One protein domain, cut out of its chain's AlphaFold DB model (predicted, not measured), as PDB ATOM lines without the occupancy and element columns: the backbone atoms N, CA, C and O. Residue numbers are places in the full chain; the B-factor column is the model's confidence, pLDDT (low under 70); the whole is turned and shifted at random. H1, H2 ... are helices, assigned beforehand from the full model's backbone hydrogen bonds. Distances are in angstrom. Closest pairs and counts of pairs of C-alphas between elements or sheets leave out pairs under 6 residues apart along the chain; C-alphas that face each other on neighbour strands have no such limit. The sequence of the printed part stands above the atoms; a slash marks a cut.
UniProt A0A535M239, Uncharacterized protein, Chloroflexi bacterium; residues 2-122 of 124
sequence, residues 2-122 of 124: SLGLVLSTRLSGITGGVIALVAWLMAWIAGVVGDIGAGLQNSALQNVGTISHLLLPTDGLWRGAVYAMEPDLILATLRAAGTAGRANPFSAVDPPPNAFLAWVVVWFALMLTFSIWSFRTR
ATOM      1  N   SER A   2     -34.751  85.876  25.336       72.38
ATOM      2  CA  SER A   2     -35.249  85.078  26.476       72.38
ATOM      3  C   SER A   2     -35.601  85.901  27.729       72.38
ATOM      4  O   SER A   2     -36.604  85.611  28.369       72.38
ATOM      5  N   LEU A   3     -34.874  86.986  28.033       68.38
ATOM      6  CA  LEU A   3     -35.251  87.911  29.118       68.38
ATOM      7  C   LEU A   3     -36.642  88.540  28.898       68.38
ATOM      8  O   LEU A   3     -37.431  88.665  29.831       68.38
ATOM      9  N   GLY A   4     -36.971  88.888  27.649       70.19
ATOM     10  CA  GLY A   4     -38.286  89.422  27.287       70.19
ATOM     11  C   GLY A   4     -39.417  88.419  27.526       70.19
ATOM     12  O   GLY A   4     -40.490  88.814  27.972       70.19
ATOM     13  N   LEU A   5     -39.162  87.119  27.316       74.00
ATOM     14  CA  LEU A   5     -40.131  86.057  27.611       74.00
ATOM     15  C   LEU A   5     -40.452  85.997  29.108       74.00
ATOM     16  O   LEU A   5     -41.624  85.972  29.473       74.00
ATOM     17  N   VAL A   6     -39.439  86.054  29.982       75.94
ATOM     18  CA  VAL A   6     -39.650  86.125  31.442       75.94
ATOM     19  C   VAL A   6     -40.487  87.355  31.800       75.94
ATOM     20  O   VAL A   6     -41.482  87.237  32.513       75.94
ATOM     21  N   LEU A   7     -40.144  88.529  31.268       74.12
ATOM     22  CA  LEU A   7     -40.846  89.776  31.581       74.12
ATOM     23  C   LEU A   7     -42.293  89.801  31.067       74.12
ATOM     24  O   LEU A   7     -43.171  90.306  31.767       74.12
ATOM     25  N   SER A   8     -42.575  89.204  29.905       74.31
ATOM     26  CA  SER A   8     -43.941  89.105  29.362       74.31
ATOM     27  C   SER A   8     -44.882  88.272  30.235       74.31
ATOM     28  O   SER A   8     -46.097  88.426  30.152       74.31
ATOM     29  N   THR A   9     -44.335  87.438  31.128       74.56
ATOM     30  CA  THR A   9     -45.159  86.705  32.094       74.56
ATOM     31  C   THR A   9     -45.767  87.619  33.146       74.56
ATOM     32  O   THR A   9     -46.713  87.200  33.790       74.56
ATOM     33  N   ARG A  10     -45.246  88.837  33.370       73.88
ATOM     34  CA  ARG A  10     -45.711  89.753  34.431       73.88
ATOM     35  C   ARG A  10     -46.080  91.152  33.933       73.88
ATOM     36  O   ARG A  10     -46.888  91.811  34.579       73.88
ATOM     37  N   LEU A  11     -45.543  91.572  32.792       79.31
ATOM     38  CA  LEU A  11     -45.731  92.891  32.188       79.31
ATOM     39  C   LEU A  11     -46.394  92.777  30.810       79.31
ATOM     40  O   LEU A  11     -46.442  91.701  30.219       79.31
ATOM     41  N   SER A  12     -46.873  93.903  30.268       82.12
ATOM     42  CA  SER A  12     -47.311  93.945  28.868       82.12
ATOM     43  C   SER A  12     -46.148  93.590  27.927       82.12
ATOM     44  O   SER A  12     -44.989  93.889  28.230       82.12
ATOM     45  N   GLY A  13     -46.447  92.991  26.769       80.25
ATOM     46  CA  GLY A  13     -45.420  92.606  25.793       80.25
ATOM     47  C   GLY A  13     -44.540  93.781  25.346       80.25
ATOM     48  O   GLY A  13     -43.323  93.633  25.258       80.25
ATOM     49  N   ILE A  14     -45.133  94.969  25.159       85.38
ATOM     50  CA  ILE A  14     -44.402  96.196  24.803       85.38
ATOM     51  C   ILE A  14     -43.457  96.605  25.940       85.38
ATOM     52  O   ILE A  14     -42.278  96.850  25.699       85.38
ATOM     53  N   THR A  15     -43.937  96.622  27.188       84.12
ATOM     54  CA  THR A  15     -43.114  96.982  28.353       84.12
ATOM     55  C   THR A  15     -41.943  96.013  28.535       84.12
ATOM     56  O   THR A  15     -40.808  96.449  28.714       84.12
ATOM     57  N   GLY A  16     -42.195  94.703  28.442       84.88
ATOM     58  CA  GLY A  16     -41.148  93.684  28.536       84.88
ATOM     59  C   GLY A  16     -40.114  93.799  27.412       84.88
ATOM     60  O   GLY A  16     -38.914  93.692  27.667       84.88
ATOM     61  N   GLY A  17     -40.566  94.083  26.186       84.38
ATOM     62  CA  GLY A  17     -39.696  94.327  25.037       84.38
ATOM     63  C   GLY A  17     -38.792  95.548  25.224       84.38
ATOM     64  O   GLY A  17     -37.583  95.443  25.020       84.38
ATOM     65  N   VAL A  18     -39.345  96.678  25.677       89.50
ATOM     66  CA  VAL A  18     -38.575  97.909  25.941       89.50
ATOM     67  C   VAL A  18     -37.515  97.677  27.017       89.50
ATOM     68  O   VAL A  18     -36.363  98.051  26.821       89.50
ATOM     69  N   ILE A  19     -37.861  97.009  28.122       88.75
ATOM     70  CA  ILE A  19     -36.892  96.694  29.184       88.75
ATOM     71  C   ILE A  19     -35.764  95.813  28.640       88.75
ATOM     72  O   ILE A  19     -34.595  96.088  28.900       88.75
ATOM     73  N   ALA A  20     -36.094  94.777  27.863       88.25
ATOM     74  CA  ALA A  20     -35.090  93.896  27.278       88.25
ATOM     75  C   ALA A  20     -34.155  94.640  26.309       88.25
ATOM     76  O   ALA A  20     -32.953  94.379  26.304       88.25
ATOM     77  N   LEU A  21     -34.690  95.580  25.523       90.44
ATOM     78  CA  LEU A  21     -33.905  96.422  24.622       90.44
ATOM     79  C   LEU A  21     -32.956  97.348  25.393       90.44
ATOM     80  O   LEU A  21     -31.768  97.396  25.086       90.44
ATOM     81  N   VAL A  22     -33.455  98.051  26.410       93.62
ATOM     82  CA  VAL A  22     -32.635  98.952  27.236       93.62
ATOM     83  C   VAL A  22     -31.557  98.165  27.984       93.62
ATOM     84  O   VAL A  22     -30.403  98.583  28.011       93.62
ATOM     85  N   ALA A  23     -31.898  96.996  28.529       92.75
ATOM     86  CA  ALA A  23     -30.933  96.102  29.165       92.75
ATOM     87  C   ALA A  23     -29.833  95.663  28.192       92.75
ATOM     88  O   ALA A  23     -28.658  95.668  28.556       92.75
ATOM     89  N   TRP A  24     -30.196  95.337  26.948       92.06
ATOM     90  CA  TRP A  24     -29.223  95.005  25.914       92.06
ATOM     91  C   TRP A  24     -28.312  96.188  25.567       92.06
ATOM     92  O   TRP A  24     -27.101  96.004  25.523       92.06
ATOM     93  N   LEU A  25     -28.854  97.400  25.408       93.62
ATOM     94  CA  LEU A  25     -28.050  98.603  25.147       93.62
ATOM     95  C   LEU A  25     -27.065  98.898  26.286       93.62
ATOM     96  O   LEU A  25     -25.905  99.210  26.031       93.62
ATOM     97  N   MET A  26     -27.500  98.759  27.541       95.38
ATOM     98  CA  MET A  26     -26.612  98.907  28.698       95.38
ATOM     99  C   MET A  26     -25.504  97.852  28.699       95.38
ATOM    100  O   MET A  26     -24.351  98.178  28.979       95.38
ATOM    101  N   ALA A  27     -25.839  96.600  28.373       94.31
ATOM    102  CA  ALA A  27     -24.854  95.531  28.301       94.31
ATOM    103  C   ALA A  27     -23.841  95.748  27.173       94.31
ATOM    104  O   ALA A  27     -22.648  95.557  27.382       94.31
ATOM    105  N   TRP A  28     -24.298  96.228  26.018       94.75
ATOM    106  CA  TRP A  28     -23.437  96.587  24.897       94.75
ATOM    107  C   TRP A  28     -22.457  97.711  25.263       94.75
ATOM    108  O   TRP A  28     -21.255  97.566  25.058       94.75
ATOM    109  N   ILE A  29     -22.926  98.792  25.905       95.69
ATOM    110  CA  ILE A  29     -22.045  99.875  26.387       95.69
ATOM    111  C   ILE A  29     -21.007  99.332  27.379       95.69
ATOM    112  O   ILE A  29     -19.824  99.656  27.277       95.69
ATOM    113  N   ALA A  30     -21.428  98.495  28.329       95.31
ATOM    114  CA  ALA A  30     -20.524  97.881  29.299       95.31
ATOM    115  C   ALA A  30     -19.487  96.956  28.634       95.31
ATOM    116  O   ALA A  30     -18.327  96.957  29.046       95.31
ATOM    117  N   GLY A  31     -19.880  96.220  27.589       94.19
ATOM    118  CA  GLY A  31     -18.985  95.419  26.755       94.19
ATOM    119  C   GLY A  31     -17.896  96.271  26.105       94.19
ATOM    120  O   GLY A  31     -16.716  96.013  26.326       94.19
ATOM    121  N   VAL A  32     -18.286  97.358  25.425       94.56
ATOM    122  CA  VAL A  32     -17.353  98.318  24.800       94.56
ATOM    123  C   VAL A  32     -16.367  98.893  25.822       94.56
ATOM    124  O   VAL A  32     -15.165  98.966  25.566       94.56
ATOM    125  N   VAL A  33     -16.852  99.274  27.008       95.31
ATOM    126  CA  VAL A  33     -15.994  99.738  28.111       95.31
ATOM    127  C   VAL A  33     -15.009  98.646  28.548       95.31
ATOM    128  O   VAL A  33     -13.843  98.947  28.818       95.31
ATOM    129  N   GLY A  34     -15.446  97.386  28.567       94.94
ATOM    130  CA  GLY A  34     -14.607  96.217  28.819       94.94
ATOM    131  C   GLY A  34     -13.455  96.071  27.828       94.94
ATOM    132  O   GLY A  34     -12.308  95.915  28.250       94.94
ATOM    133  N   ASP A  35     -13.723  96.186  26.525       92.75
ATOM    134  CA  ASP A  35     -12.686  96.070  25.491       92.75
ATOM    135  C   ASP A  35     -11.694  97.234  25.516       92.75
ATOM    136  O   ASP A  35     -10.485  97.033  25.356       92.75
ATOM    137  N   ILE A  36     -12.182  98.453  25.774       93.75
ATOM    138  CA  ILE A  36     -11.322  99.615  26.026       93.75
ATOM    139  C   ILE A  36     -10.427  99.325  27.236       93.75
ATOM    140  O   ILE A  36      -9.214  99.526  27.175       93.75
ATOM    141  N   GLY A  37     -10.994  98.781  28.315       94.25
ATOM    142  CA  GLY A  37     -10.255  98.339  29.493       94.25
ATOM    143  C   GLY A  37      -9.175  97.304  29.183       94.25
ATOM    144  O   GLY A  37      -8.071  97.387  29.722       94.25
ATOM    145  N   ALA A  38      -9.458  96.347  28.297       92.25
ATOM    146  CA  ALA A  38      -8.489  95.351  27.849       92.25
ATOM    147  C   ALA A  38      -7.341  96.008  27.074       92.25
ATOM    148  O   ALA A  38      -6.166  95.757  27.354       92.25
ATOM    149  N   GLY A  39      -7.664  96.917  26.155       91.50
ATOM    150  CA  GLY A  39      -6.669  97.680  25.407       91.50
ATOM    151  C   GLY A  39      -5.824  98.620  26.277       91.50
ATOM    152  O   GLY A  39      -4.666  98.858  25.946       91.50
ATOM    153  N   LEU A  40      -6.367  99.127  27.386       94.00
ATOM    154  CA  LEU A  40      -5.663  99.977  28.357       94.00
ATOM    155  C   LEU A  40      -4.978  99.191  29.486       94.00
ATOM    156  O   LEU A  40      -4.377  99.804  30.364       94.00
ATOM    157  N   GLN A  41      -5.095  97.858  29.501       93.44
ATOM    158  CA  GLN A  41      -4.626  97.006  30.605       93.44
ATOM    159  C   GLN A  41      -5.212  97.418  31.975       93.44
ATOM    160  O   GLN A  41      -4.583  97.266  33.019       93.44
ATOM    161  N   ASN A  42      -6.446  97.932  31.979       96.69
ATOM    162  CA  ASN A  42      -7.173  98.341  33.176       96.69
ATOM    163  C   ASN A  42      -8.176  97.256  33.595       96.69
ATOM    164  O   ASN A  42      -9.226  97.087  32.972       96.69
ATOM    165  N   SER A  43      -7.862  96.538  34.674       96.25
ATOM    166  CA  SER A  43      -8.673  95.422  35.175       96.25
ATOM    167  C   SER A  43     -10.062  95.843  35.658       96.25
ATOM    168  O   SER A  43     -11.018  95.092  35.482       96.25
ATOM    169  N   ALA A  44     -10.211  97.046  36.219       96.19
ATOM    170  CA  ALA A  44     -11.508  97.536  36.675       96.19
ATOM    171  C   ALA A  44     -12.478  97.707  35.498       96.19
ATOM    172  O   ALA A  44     -13.615  97.248  35.572       96.19
ATOM    173  N   LEU A  45     -12.015  98.296  34.392       95.88
ATOM    174  CA  LEU A  45     -12.821  98.451  33.180       95.88
ATOM    175  C   LEU A  45     -13.102  97.104  32.503       95.88
ATOM    176  O   LEU A  45     -14.240  96.853  32.122       95.88
ATOM    177  N   GLN A  46     -12.116  96.203  32.432       95.31
ATOM    178  CA  GLN A  46     -12.327  94.839  31.917       95.31
ATOM    179  C   GLN A  46     -13.423  94.102  32.696       95.31
ATOM    180  O   GLN A  46     -14.299  93.470  32.107       95.31
ATOM    181  N   ASN A  47     -13.417  94.233  34.025       96.38
ATOM    182  CA  ASN A  47     -14.411  93.604  34.886       96.38
ATOM    183  C   ASN A  47     -15.831  94.122  34.628       96.38
ATOM    184  O   ASN A  47     -16.771  93.346  34.780       96.38
ATOM    185  N   VAL A  48     -16.010  95.379  34.205       96.31
ATOM    186  CA  VAL A  48     -17.334  95.907  33.823       96.31
ATOM    187  C   VAL A  48     -17.925  95.098  32.665       96.31
ATOM    188  O   VAL A  48     -19.073  94.658  32.758       96.31
ATOM    189  N   GLY A  49     -17.131  94.836  31.622       93.94
ATOM    190  CA  GLY A  49     -17.541  93.994  30.494       93.94
ATOM    191  C   GLY A  49     -17.832  92.557  30.927       93.94
ATOM    192  O   GLY A  49     -18.910  92.034  30.653       93.94
ATOM    193  N   THR A  50     -16.928  91.951  31.705       95.25
ATOM    194  CA  THR A  50     -17.096  90.581  32.217       95.25
ATOM    195  C   THR A  50     -18.373  90.425  33.042       95.25
ATOM    196  O   THR A  50     -19.165  89.517  32.794       95.25
ATOM    197  N   ILE A  51     -18.618  91.316  34.006       96.38
ATOM    198  CA  ILE A  51     -19.825  91.275  34.844       96.38
ATOM    199  C   ILE A  51     -21.071  91.454  33.975       96.38
ATOM    200  O   ILE A  51     -22.058  90.739  34.158       96.38
ATOM    201  N   SER A  52     -21.023  92.363  33.001       95.38
ATOM    202  CA  SER A  52     -22.129  92.567  32.071       95.38
ATOM    203  C   SER A  52     -22.459  91.302  31.278       95.38
ATOM    204  O   SER A  52     -23.619  90.893  31.237       95.38
ATOM    205  N   HIS A  53     -21.453  90.620  30.728       94.81
ATOM    206  CA  HIS A  53     -21.628  89.367  29.987       94.81
ATOM    207  C   HIS A  53     -22.130  88.218  30.861       94.81
ATOM    208  O   HIS A  53     -22.878  87.368  30.380       94.81
ATOM    209  N   LEU A  54     -21.769  88.196  32.146       94.88
ATOM    210  CA  LEU A  54     -22.312  87.224  33.093       94.88
ATOM    211  C   LEU A  54     -23.803  87.469  33.371       94.88
ATOM    212  O   LEU A  54     -24.575  86.511  33.432       94.88
ATOM    213  N   LEU A  55     -24.210  88.734  33.509       94.19
ATOM    214  CA  LEU A  55     -25.595  89.116  33.797       94.19
ATOM    215  C   LEU A  55     -26.505  89.010  32.571       94.19
ATOM    216  O   LEU A  55     -27.610  88.472  32.669       94.19
ATOM    217  N   LEU A  56     -26.052  89.520  31.426       94.69
ATOM    218  CA  LEU A  56     -26.784  89.535  30.167       94.69
ATOM    219  C   LEU A  56     -25.850  89.129  29.012       94.69
ATOM    220  O   LEU A  56     -25.273  89.986  28.338       94.69
ATOM    221  N   PRO A  57     -25.748  87.829  28.695       94.81
ATOM    222  CA  PRO A  57     -24.745  87.309  27.758       94.81
ATOM    223  C   PRO A  57     -25.000  87.670  26.284       94.81
ATOM    224  O   PRO A  57     -24.267  87.244  25.397       94.81
ATOM    225  N   THR A  58     -26.058  88.431  25.991       92.00
ATOM    226  CA  THR A  58     -26.483  88.721  24.614       92.00
ATOM    227  C   THR A  58     -25.461  89.576  23.866       92.00
ATOM    228  O   THR A  58     -25.231  89.329  22.686       92.00
ATOM    229  N   ASP A  59     -24.833  90.544  24.539       93.38
ATOM    230  CA  ASP A  59     -23.749  91.331  23.939       93.38
ATOM    231  C   ASP A  59     -22.540  90.445  23.591       93.38
ATOM    232  O   ASP A  59     -22.125  90.397  22.437       93.38
ATOM    233  N   GLY A  60     -22.042  89.649  24.544       93.50
ATOM    234  CA  GLY A  60     -20.907  88.749  24.307       93.50
ATOM    235  C   GLY A  60     -21.139  87.750  23.163       93.50
ATOM    236  O   GLY A  60     -20.229  87.484  22.380       93.50
ATOM    237  N   LEU A  61     -22.369  87.244  23.001       95.06
ATOM    238  CA  LEU A  61     -22.742  86.421  21.842       95.06
ATOM    239  C   LEU A  61     -22.725  87.198  20.524       95.06
ATOM    240  O   LEU A  61     -22.256  86.668  19.520       95.06
ATOM    241  N   TRP A  62     -23.233  88.434  20.516       94.62
ATOM    242  CA  TRP A  62     -23.191  89.295  19.334       94.62
ATOM    243  C   TRP A  62     -21.742  89.562  18.906       94.62
ATOM    244  O   TRP A  62     -21.408  89.358  17.741       94.62
ATOM    245  N   ARG A  63     -20.856  89.889  19.854       94.31
ATOM    246  CA  ARG A  63     -19.412  90.056  19.612       94.31
ATOM    247  C   ARG A  63     -18.779  88.781  19.051       94.31
ATOM    248  O   ARG A  63     -18.028  88.840  18.084       94.31
ATOM    249  N   GLY A  64     -19.130  87.620  19.604       94.75
ATOM    250  CA  GLY A  64     -18.667  86.328  19.096       94.75
ATOM    251  C   GLY A  64     -19.130  86.022  17.668       94.75
ATOM    252  O   GLY A  64     -18.360  85.475  16.881       94.75
ATOM    253  N   ALA A  65     -20.356  86.412  17.310       94.94
ATOM    254  CA  ALA A  65     -20.861  86.285  15.945       94.94
ATOM    255  C   ALA A  65     -20.132  87.226  14.976       94.94
ATOM    256  O   ALA A  65     -19.747  86.788  13.897       94.94
ATOM    257  N   VAL A  66     -19.894  88.482  15.375       94.62
ATOM    258  CA  VAL A  66     -19.100  89.444  14.590       94.62
ATOM    259  C   VAL A  66     -17.700  88.893  14.334       94.62
ATOM    260  O   VAL A  66     -17.277  88.833  13.187       94.62
ATOM    261  N   TYR A  67     -17.023  88.397  15.375       94.94
ATOM    262  CA  TYR A  67     -15.716  87.751  15.243       94.94
ATOM    263  C   TYR A  67     -15.735  86.595  14.230       94.94
ATOM    264  O   TYR A  67     -14.851  86.502  13.385       94.94
ATOM    265  N   ALA A  68     -16.746  85.722  14.293       94.69
ATOM    266  CA  ALA A  68     -16.844  84.552  13.419       94.69
ATOM    267  C   ALA A  68     -17.135  84.894  11.946       94.69
ATOM    268  O   ALA A  68     -16.896  84.066  11.069       94.69
ATOM    269  N   MET A  69     -17.680  86.083  11.676       94.88
ATOM    270  CA  MET A  69     -17.958  86.573  10.322       94.88
ATOM    271  C   MET A  69     -16.788  87.369   9.728       94.88
ATOM    272  O   MET A  69     -16.790  87.641   8.526       94.88
ATOM    273  N   GLU A  70     -15.806  87.746  10.545       94.44
ATOM    274  CA  GLU A  70     -14.713  88.619  10.135       94.44
ATOM    275  C   GLU A  70     -13.603  87.829   9.409       94.44
ATOM    276  O   GLU A  70     -13.113  86.824   9.930       94.44
ATOM    277  N   PRO A  71     -13.150  88.270   8.221       95.00
ATOM    278  CA  PRO A  71     -11.995  87.682   7.550       95.00
ATOM    279  C   PRO A  71     -10.709  87.804   8.382       95.00
ATOM    280  O   PRO A  71     -10.433  88.854   8.968       95.00
ATOM    281  N   ASP A  72      -9.844  86.786   8.324       93.62
ATOM    282  CA  ASP A  72      -8.566  86.755   9.059       93.62
ATOM    283  C   ASP A  72      -7.688  87.990   8.813       93.62
ATOM    284  O   ASP A  72      -7.027  88.482   9.731       93.62
ATOM    285  N   LEU A  73      -7.706  88.525   7.585       94.75
ATOM    286  CA  LEU A  73      -6.974  89.742   7.232       94.75
ATOM    287  C   LEU A  73      -7.454  90.951   8.048       94.75
ATOM    288  O   LEU A  73      -6.627  91.724   8.526       94.75
ATOM    289  N   ILE A  74      -8.765  91.111   8.232       93.50
ATOM    290  CA  ILE A  74      -9.327  92.237   8.986       93.50
ATOM    291  C   ILE A  74      -9.082  92.043  10.486       93.50
ATOM    292  O   ILE A  74      -8.691  92.975  11.186       93.50
ATOM    293  N   LEU A  75      -9.187  90.812  10.989       93.94
ATOM    294  CA  LEU A  75      -8.808  90.517  12.370       93.94
ATOM    295  C   LEU A  75      -7.322  90.823  12.633       93.94
ATOM    296  O   LEU A  75      -6.979  91.353  13.690       93.94
ATOM    297  N   ALA A  76      -6.431  90.526  11.684       93.56
ATOM    298  CA  ALA A  76      -5.009  90.845  11.797       93.56
ATOM    299  C   ALA A  76      -4.754  92.362  11.831       93.56
ATOM    300  O   ALA A  76      -3.972  92.823  12.667       93.56
ATOM    301  N   THR A  77      -5.435  93.149  10.988       93.88
ATOM    302  CA  THR A  77      -5.291  94.617  10.990       93.88
ATOM    303  C   THR A  77      -5.832  95.240  12.275       93.88
ATOM    304  O   THR A  77      -5.166  96.093  12.864       93.88
ATOM    305  N   LEU A  78      -6.981  94.776  12.774       92.94
ATOM    306  CA  LEU A  78      -7.545  95.245  14.042       92.94
ATOM    307  C   LEU A  78      -6.636  94.912  15.232       92.94
ATOM    308  O   LEU A  78      -6.431  95.753  16.106       92.94
ATOM    309  N   ARG A  79      -6.031  93.717  15.261       91.69
ATOM    310  CA  ARG A  79      -5.050  93.364  16.300       91.69
ATOM    311  C   ARG A  79      -3.793  94.226  16.218       91.69
ATOM    312  O   ARG A  79      -3.305  94.666  17.257       91.69
ATOM    313  N   ALA A  80      -3.298  94.506  15.011       92.81
ATOM    314  CA  ALA A  80      -2.146  95.384  14.800       92.81
ATOM    315  C   ALA A  80      -2.420  96.836  15.238       92.81
ATOM    316  O   ALA A  80      -1.515  97.508  15.724       92.81
ATOM    317  N   ALA A  81      -3.671  97.297  15.145       92.06
ATOM    318  CA  ALA A  81      -4.103  98.601  15.655       92.06
ATOM    319  C   ALA A  81      -4.157  98.684  17.199       92.06
ATOM    320  O   ALA A  81      -4.424  99.753  17.756       92.06
ATOM    321  N   GLY A  82      -3.917  97.576  17.912       90.44
ATOM    322  CA  GLY A  82      -3.803  97.542  19.369       90.44
ATOM    323  C   GLY A  82      -5.072  98.018  20.080       90.44
ATOM    324  O   GLY A  82      -6.174  97.528  19.825       90.44
ATOM    325  N   THR A  83      -4.922  98.978  20.995       88.56
ATOM    326  CA  THR A  83      -6.030  99.553  21.776       88.56
ATOM    327  C   THR A  83      -7.108 100.168  20.885       88.56
ATOM    328  O   THR A  83      -8.288 100.005  21.180       88.56
ATOM    329  N   ALA A  84      -6.737 100.820  19.777       88.25
ATOM    330  CA  ALA A  84      -7.703 101.443  18.870       88.25
ATOM    331  C   ALA A  84      -8.572 100.401  18.148       88.25
ATOM    332  O   ALA A  84      -9.772 100.608  17.991       88.25
ATOM    333  N   GLY A  85      -7.988  99.258  17.769       89.25
ATOM    334  CA  GLY A  85      -8.738  98.145  17.181       89.25
ATOM    335  C   GLY A  85      -9.682  97.477  18.182       89.25
ATOM    336  O   GLY A  85     -10.809  97.142  17.831       89.25
ATOM    337  N   ARG A  86      -9.264  97.348  19.449       89.12
ATOM    338  CA  ARG A  86     -10.110  96.822  20.536       89.12
ATOM    339  C   ARG A  86     -11.243  97.764  20.938       89.12
ATOM    340  O   ARG A  86     -12.327  97.301  21.258       89.12
ATOM    341  N   ALA A  87     -11.004  99.072  20.899       87.12
ATOM    342  CA  ALA A  87     -11.986 100.085  21.273       87.12
ATOM    343  C   ALA A  87     -13.122 100.259  20.248       87.12
ATOM    344  O   ALA A  87     -14.053 101.022  20.503       87.12
ATOM    345  N   ASN A  88     -13.057  99.593  19.090       90.44
ATOM    346  CA  ASN A  88     -14.107  99.678  18.084       90.44
ATOM    347  C   ASN A  88     -15.374  98.940  18.567       90.44
ATOM    348  O   ASN A  88     -15.364  97.713  18.702       90.44
ATOM    349  N   PRO A  89     -16.493  99.661  18.767       89.31
ATOM    350  CA  PRO A  89     -17.694  99.102  19.367       89.31
ATOM    351  C   PRO A  89     -18.498  98.202  18.419       89.31
ATOM    352  O   PRO A  89     -19.470  97.591  18.851       89.31
ATOM    353  N   PHE A  90     -18.103  98.116  17.144       90.44
ATOM    354  CA  PHE A  90     -18.750  97.315  16.103       90.44
ATOM    355  C   PHE A  90     -17.900  96.129  15.631       90.44
ATOM    356  O   PHE A  90     -18.281  95.452  14.682       90.44
ATOM    357  N   SER A  91     -16.766  95.868  16.286       89.44
ATOM    358  CA  SER A  91     -15.883  94.742  15.970       89.44
ATOM    359  C   SER A  91     -15.480  93.967  17.222       89.44
ATOM    360  O   SER A  91     -15.471  94.510  18.328       89.44
ATOM    361  N   ALA A  92     -15.087  92.712  17.034       92.31
ATOM    362  CA  ALA A  92     -14.530  91.867  18.081       92.31
ATOM    363  C   ALA A  92     -13.260  91.188  17.561       92.31
ATOM    364  O   ALA A  92     -13.283  90.510  16.539       92.31
ATOM    365  N   VAL A  93     -12.140  91.391  18.257       91.88
ATOM    366  CA  VAL A  93     -10.822  90.889  17.821       91.88
ATOM    367  C   VAL A  93     -10.456  89.533  18.418       91.88
ATOM    368  O   VAL A  93      -9.568  88.851  17.900       91.88
ATOM    369  N   ASP A  94     -11.135  89.143  19.492       90.50
ATOM    370  CA  ASP A  94     -10.873  87.924  20.243       90.50
ATOM    371  C   ASP A  94     -12.121  87.020  20.213       90.50
ATOM    372  O   ASP A  94     -13.244  87.525  20.325       90.50
ATOM    373  N   PRO A  95     -11.951  85.693  20.055       92.56
ATOM    374  CA  PRO A  95     -13.066  84.759  20.118       92.56
ATOM    375  C   PRO A  95     -13.672  84.716  21.531       92.56
ATOM    376  O   PRO A  95     -12.946  84.859  22.522       92.56
ATOM    377  N   PRO A  96     -14.983  84.442  21.661       93.31
ATOM    378  CA  PRO A  96     -15.601  84.243  22.963       93.31
ATOM    379  C   PRO A  96     -15.022  82.983  23.637       93.31
ATOM    380  O   PRO A  96     -14.917  81.938  22.991       93.31
ATOM    381  N   PRO A  97     -14.680  83.024  24.938       94.69
ATOM    382  CA  PRO A  97     -14.179  81.848  25.642       94.69
ATOM    383  C   PRO A  97     -15.190  80.693  25.644       94.69
ATOM    384  O   PRO A  97     -16.381  80.896  25.883       94.69
ATOM    385  N   ASN A  98     -14.722  79.449  25.509       95.56
ATOM    386  CA  ASN A  98     -15.594  78.263  25.573       95.56
ATOM    387  C   ASN A  98     -16.385  78.181  26.892       95.56
ATOM    388  O   ASN A  98     -17.547  77.781  26.901       95.56
ATOM    389  N   ALA A  99     -15.777  78.607  28.005       95.62
ATOM    390  CA  ALA A  99     -16.449  78.685  29.303       95.62
ATOM    391  C   ALA A  99     -17.622  79.682  29.296       95.62
ATOM    392  O   ALA A  99     -18.660  79.414  29.896       95.62
ATOM    393  N   PHE A 100     -17.488  80.799  28.573       95.69
ATOM    394  CA  PHE A 100     -18.578  81.754  28.386       95.69
ATOM    395  C   PHE A 100     -19.711  81.147  27.548       95.69
ATOM    396  O   PHE A 100     -20.877  81.296  27.901       95.69
ATOM    397  N   LEU A 101     -19.395  80.389  26.494       96.62
ATOM    398  CA  LEU A 101     -20.416  79.687  25.707       96.62
ATOM    399  C   LEU A 101     -21.165  78.633  26.537       96.62
ATOM    400  O   LEU A 101     -22.387  78.528  26.444       96.62
ATOM    401  N   ALA A 102     -20.468  77.893  27.404       97.25
ATOM    402  CA  ALA A 102     -21.117  76.991  28.355       97.25
ATOM    403  C   ALA A 102     -22.028  77.760  29.332       97.25
ATOM    404  O   ALA A 102     -23.165  77.349  29.577       97.25
ATOM    405  N   TRP A 103     -21.566  78.909  29.837       96.62
ATOM    406  CA  TRP A 103     -22.370  79.790  30.686       96.62
ATOM    407  C   TRP A 103     -23.631  80.299  29.982       96.62
ATOM    408  O   TRP A 103     -24.698  80.297  30.586       96.62
ATOM    409  N   VAL A 104     -23.553  80.669  28.702       96.44
ATOM    410  CA  VAL A 104     -24.717  81.082  27.899       96.44
ATOM    411  C   VAL A 104     -25.806  80.008  27.910       96.44
ATOM    412  O   VAL A 104     -26.981  80.331  28.089       96.44
ATOM    413  N   VAL A 105     -25.429  78.739  27.727       96.62
ATOM    414  CA  VAL A 105     -26.378  77.615  27.729       96.62
ATOM    415  C   VAL A 105     -27.059  77.491  29.092       96.62
ATOM    416  O   VAL A 105     -28.285  77.385  29.161       96.62
ATOM    417  N   VAL A 106     -26.284  77.576  30.179       97.06
ATOM    418  CA  VAL A 106     -26.810  77.568  31.554       97.06
ATOM    419  C   VAL A 106     -27.757  78.746  31.778       97.06
ATOM    420  O   VAL A 106     -28.881  78.561  32.239       97.06
ATOM    421  N   TRP A 107     -27.342  79.953  31.402       95.25
ATOM    422  CA  TRP A 107     -28.128  81.172  31.556       95.25
ATOM    423  C   TRP A 107     -29.457  81.093  30.794       95.25
ATOM    424  O   TRP A 107     -30.508  81.450  31.327       95.25
ATOM    425  N   PHE A 108     -29.443  80.563  29.566       93.62
ATOM    426  CA  PHE A 108     -30.657  80.340  28.783       93.62
ATOM    427  C   PHE A 108     -31.608  79.349  29.469       93.62
ATOM    428  O   PHE A 108     -32.801  79.639  29.591       93.62
ATOM    429  N   ALA A 109     -31.090  78.222  29.967       95.81
ATOM    430  CA  ALA A 109     -31.880  77.236  30.703       95.81
ATOM    431  C   ALA A 109     -32.495  77.823  31.987       95.81
ATOM    432  O   ALA A 109     -33.660  77.555  32.292       95.81
ATOM    433  N   LEU A 110     -31.754  78.677  32.706       94.38
ATOM    434  CA  LEU A 110     -32.256  79.394  33.881       94.38
ATOM    435  C   LEU A 110     -33.412  80.330  33.517       94.38
ATOM    436  O   LEU A 110     -34.466  80.264  34.146       94.38
ATOM    437  N   MET A 111     -33.260  81.160  32.478       91.75
ATOM    438  CA  MET A 111     -34.332  82.060  32.040       91.75
ATOM    439  C   MET A 111     -35.583  81.297  31.601       91.75
ATOM    440  O   MET A 111     -36.687  81.678  31.979       91.75
ATOM    441  N   LEU A 112     -35.423  80.196  30.861       90.56
ATOM    442  CA  LEU A 112     -36.541  79.340  30.464       90.56
ATOM    443  C   LEU A 112     -37.263  78.762  31.691       90.56
ATOM    444  O   LEU A 112     -38.490  78.812  31.777       90.56
ATOM    445  N   THR A 113     -36.499  78.259  32.663       91.19
ATOM    446  CA  THR A 113     -37.040  77.705  33.910       91.19
ATOM    447  C   THR A 113     -37.811  78.767  34.692       91.19
ATOM    448  O   THR A 113     -38.934  78.513  35.129       91.19
ATOM    449  N   PHE A 114     -37.264  79.982  34.808       89.81
ATOM    450  CA  PHE A 114     -37.947  81.104  35.454       89.81
ATOM    451  C   PHE A 114     -39.212  81.533  34.711       89.81
ATOM    452  O   PHE A 114     -40.221  81.802  35.361       89.81
ATOM    453  N   SER A 115     -39.204  81.549  33.373       85.12
ATOM    454  CA  SER A 115     -40.412  81.795  32.579       85.12
ATOM    455  C   SER A 115     -41.501  80.773  32.901       85.12
ATOM    456  O   SER A 115     -42.614  81.164  33.247       85.12
ATOM    457  N   ILE A 116     -41.184  79.473  32.839       88.44
ATOM    458  CA  ILE A 116     -42.144  78.388  33.099       88.44
ATOM    459  C   ILE A 116     -42.698  78.487  34.525       88.44
ATOM    460  O   ILE A 116     -43.908  78.411  34.733       88.44
ATOM    461  N   TRP A 117     -41.829  78.687  35.515       88.38
ATOM    462  CA  TRP A 117     -42.243  78.831  36.909       88.38
ATOM    463  C   TRP A 117     -43.137  80.062  37.136       88.38
ATOM    464  O   TRP A 117     -44.162  79.972  37.819       88.38
ATOM    465  N   SER A 118     -42.801  81.199  36.520       85.62
ATOM    466  CA  SER A 118     -43.606  82.422  36.609       85.62
ATOM    467  C   SER A 118     -44.999  82.246  35.997       85.62
ATOM    468  O   SER A 118     -45.967  82.763  36.552       85.62
ATOM    469  N   PHE A 119     -45.121  81.488  34.898       82.56
ATOM    470  CA  PHE A 119     -46.420  81.141  34.314       82.56
ATOM    471  C   PHE A 119     -47.253  80.260  35.247       82.56
ATOM    472  O   PHE A 119     -48.396  80.598  35.534       82.56
ATOM    473  N   ARG A 120     -46.672  79.184  35.796       84.88
ATOM    474  CA  ARG A 120     -47.400  78.260  36.685       84.88
ATOM    475  C   ARG A 120     -47.959  78.950  37.925       84.88
ATOM    476  O   ARG A 120     -49.063  78.643  38.342       84.88
ATOM    477  N   THR A 121     -47.223  79.902  38.494       81.38
ATOM    478  CA  THR A 121     -47.659  80.666  39.679       81.38
ATOM    479  C   THR A 121     -48.733  81.722  39.396       81.38
ATOM    480  O   THR A 121     -49.144  82.413  40.321       81.38
ATOM    481  N   ARG A 122     -49.163  81.903  38.141       69.38
ATOM    482  CA  ARG A 122     -50.324  82.741  37.792       69.38
ATOM    483  C   ARG A 122     -51.627  81.955  37.665       69.38
ATOM    484  O   ARG A 122     -52.684  82.570  37.706       69.38
TER     485      ARG A 122
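This is residues 2 to 122 of the 124 residues of an uncharacterized protein of Chloroflexi bacterium (UniProt A0A535M239). The domain is a helical rod in which two long helices, H2 and H7, run lengthwise without reaching each other, and short H1 sits between them at one end. H3 folds back along the second half of H2, H4 starts beside H2 with residues 58 to 60 and runs away from it at a steep tilt, and the short helices H5 and H6 make the other end of the rod. The printed part has 121 residues with seven named helices, H1 to H7 in that order, and no named strand, and its class is all helix. It is only just compact, close to loose, with a radius of gyration of the C-alphas of 16.4 A and spans of 55 by 24 by 22 A.

H1 covers residues 2 to 8 and begins with C-alpha 2 at (-35.249, 85.078, 26.476). H2, the longest helix, covers residues 13 to 39 and measures 39.1 A, ending with C-alpha 39 at (-6.669, 97.680, 25.407). H3 covers residues 43 to 55 over 18.1 A, and H4 residues 58 to 69 over 16.8 A. H5 covers residues 72 to 80 over 12.2 A, and H6 residues 83 to 86. H7 covers residues 98 to 122 over 37.1 A and ends with C-alpha 122 at (-50.324, 82.741, 37.792).

H2 is the hub and touches four helices. With residues 13 to 20 alone it touches H1 in a helical hairpin, opposite ways at a shallow tilt of 33 degrees, only just short of steep; the closest C-alphas, of Leu 7 and Gly 16, are 5.0 A apart. H2 and H3 form a second helical hairpin, opposite ways at a shallow tilt of 28 degrees; residues 27 to 38 of H2 alone touch H3, and the closest C-alphas, of Gly 34 and Gly 49, are 4.0 A apart. Residues 24 to 31 of H2 touch residues 58 to 60 of H4 at a steep tilt of 62 degrees, the closest C-alphas, of Trp 28 and Asp 59, being 5.4 A apart. H2 touches H6 with residues 35 to 39 alone; the closest C-alphas, of Gly 39 and Thr 83, are 4.1 A apart. H5 and H6 touch only at the corner by their link, where the C-alphas of Leu 78 and Gly 85 are closest at 4.4 A. H7 touches H1 with residues 108 to 118 alone, the same way at a shallow tilt of 17 degrees, the closest C-alphas, of Val 6 and Ser 115, being 4.5 A apart. H4 and H7 are near each other, while H2 and H7 are apart. Each O i to N i+4 pair is within hydrogen-bond range in H1, H2, H4 and H5, with 8 of 9 in H3 and 20 of 21 in H7; H6 is too short for such a pair.

The two C-alphas farthest apart, of Ala 80 and Arg 122, are 54.9 A apart. The printed part has no cut. The link from H6 to H7, 11 residues, is long, and the other five links are tight. The mean pLDDT of the printed part is 90.7, and residues 3 and 122 are under 70.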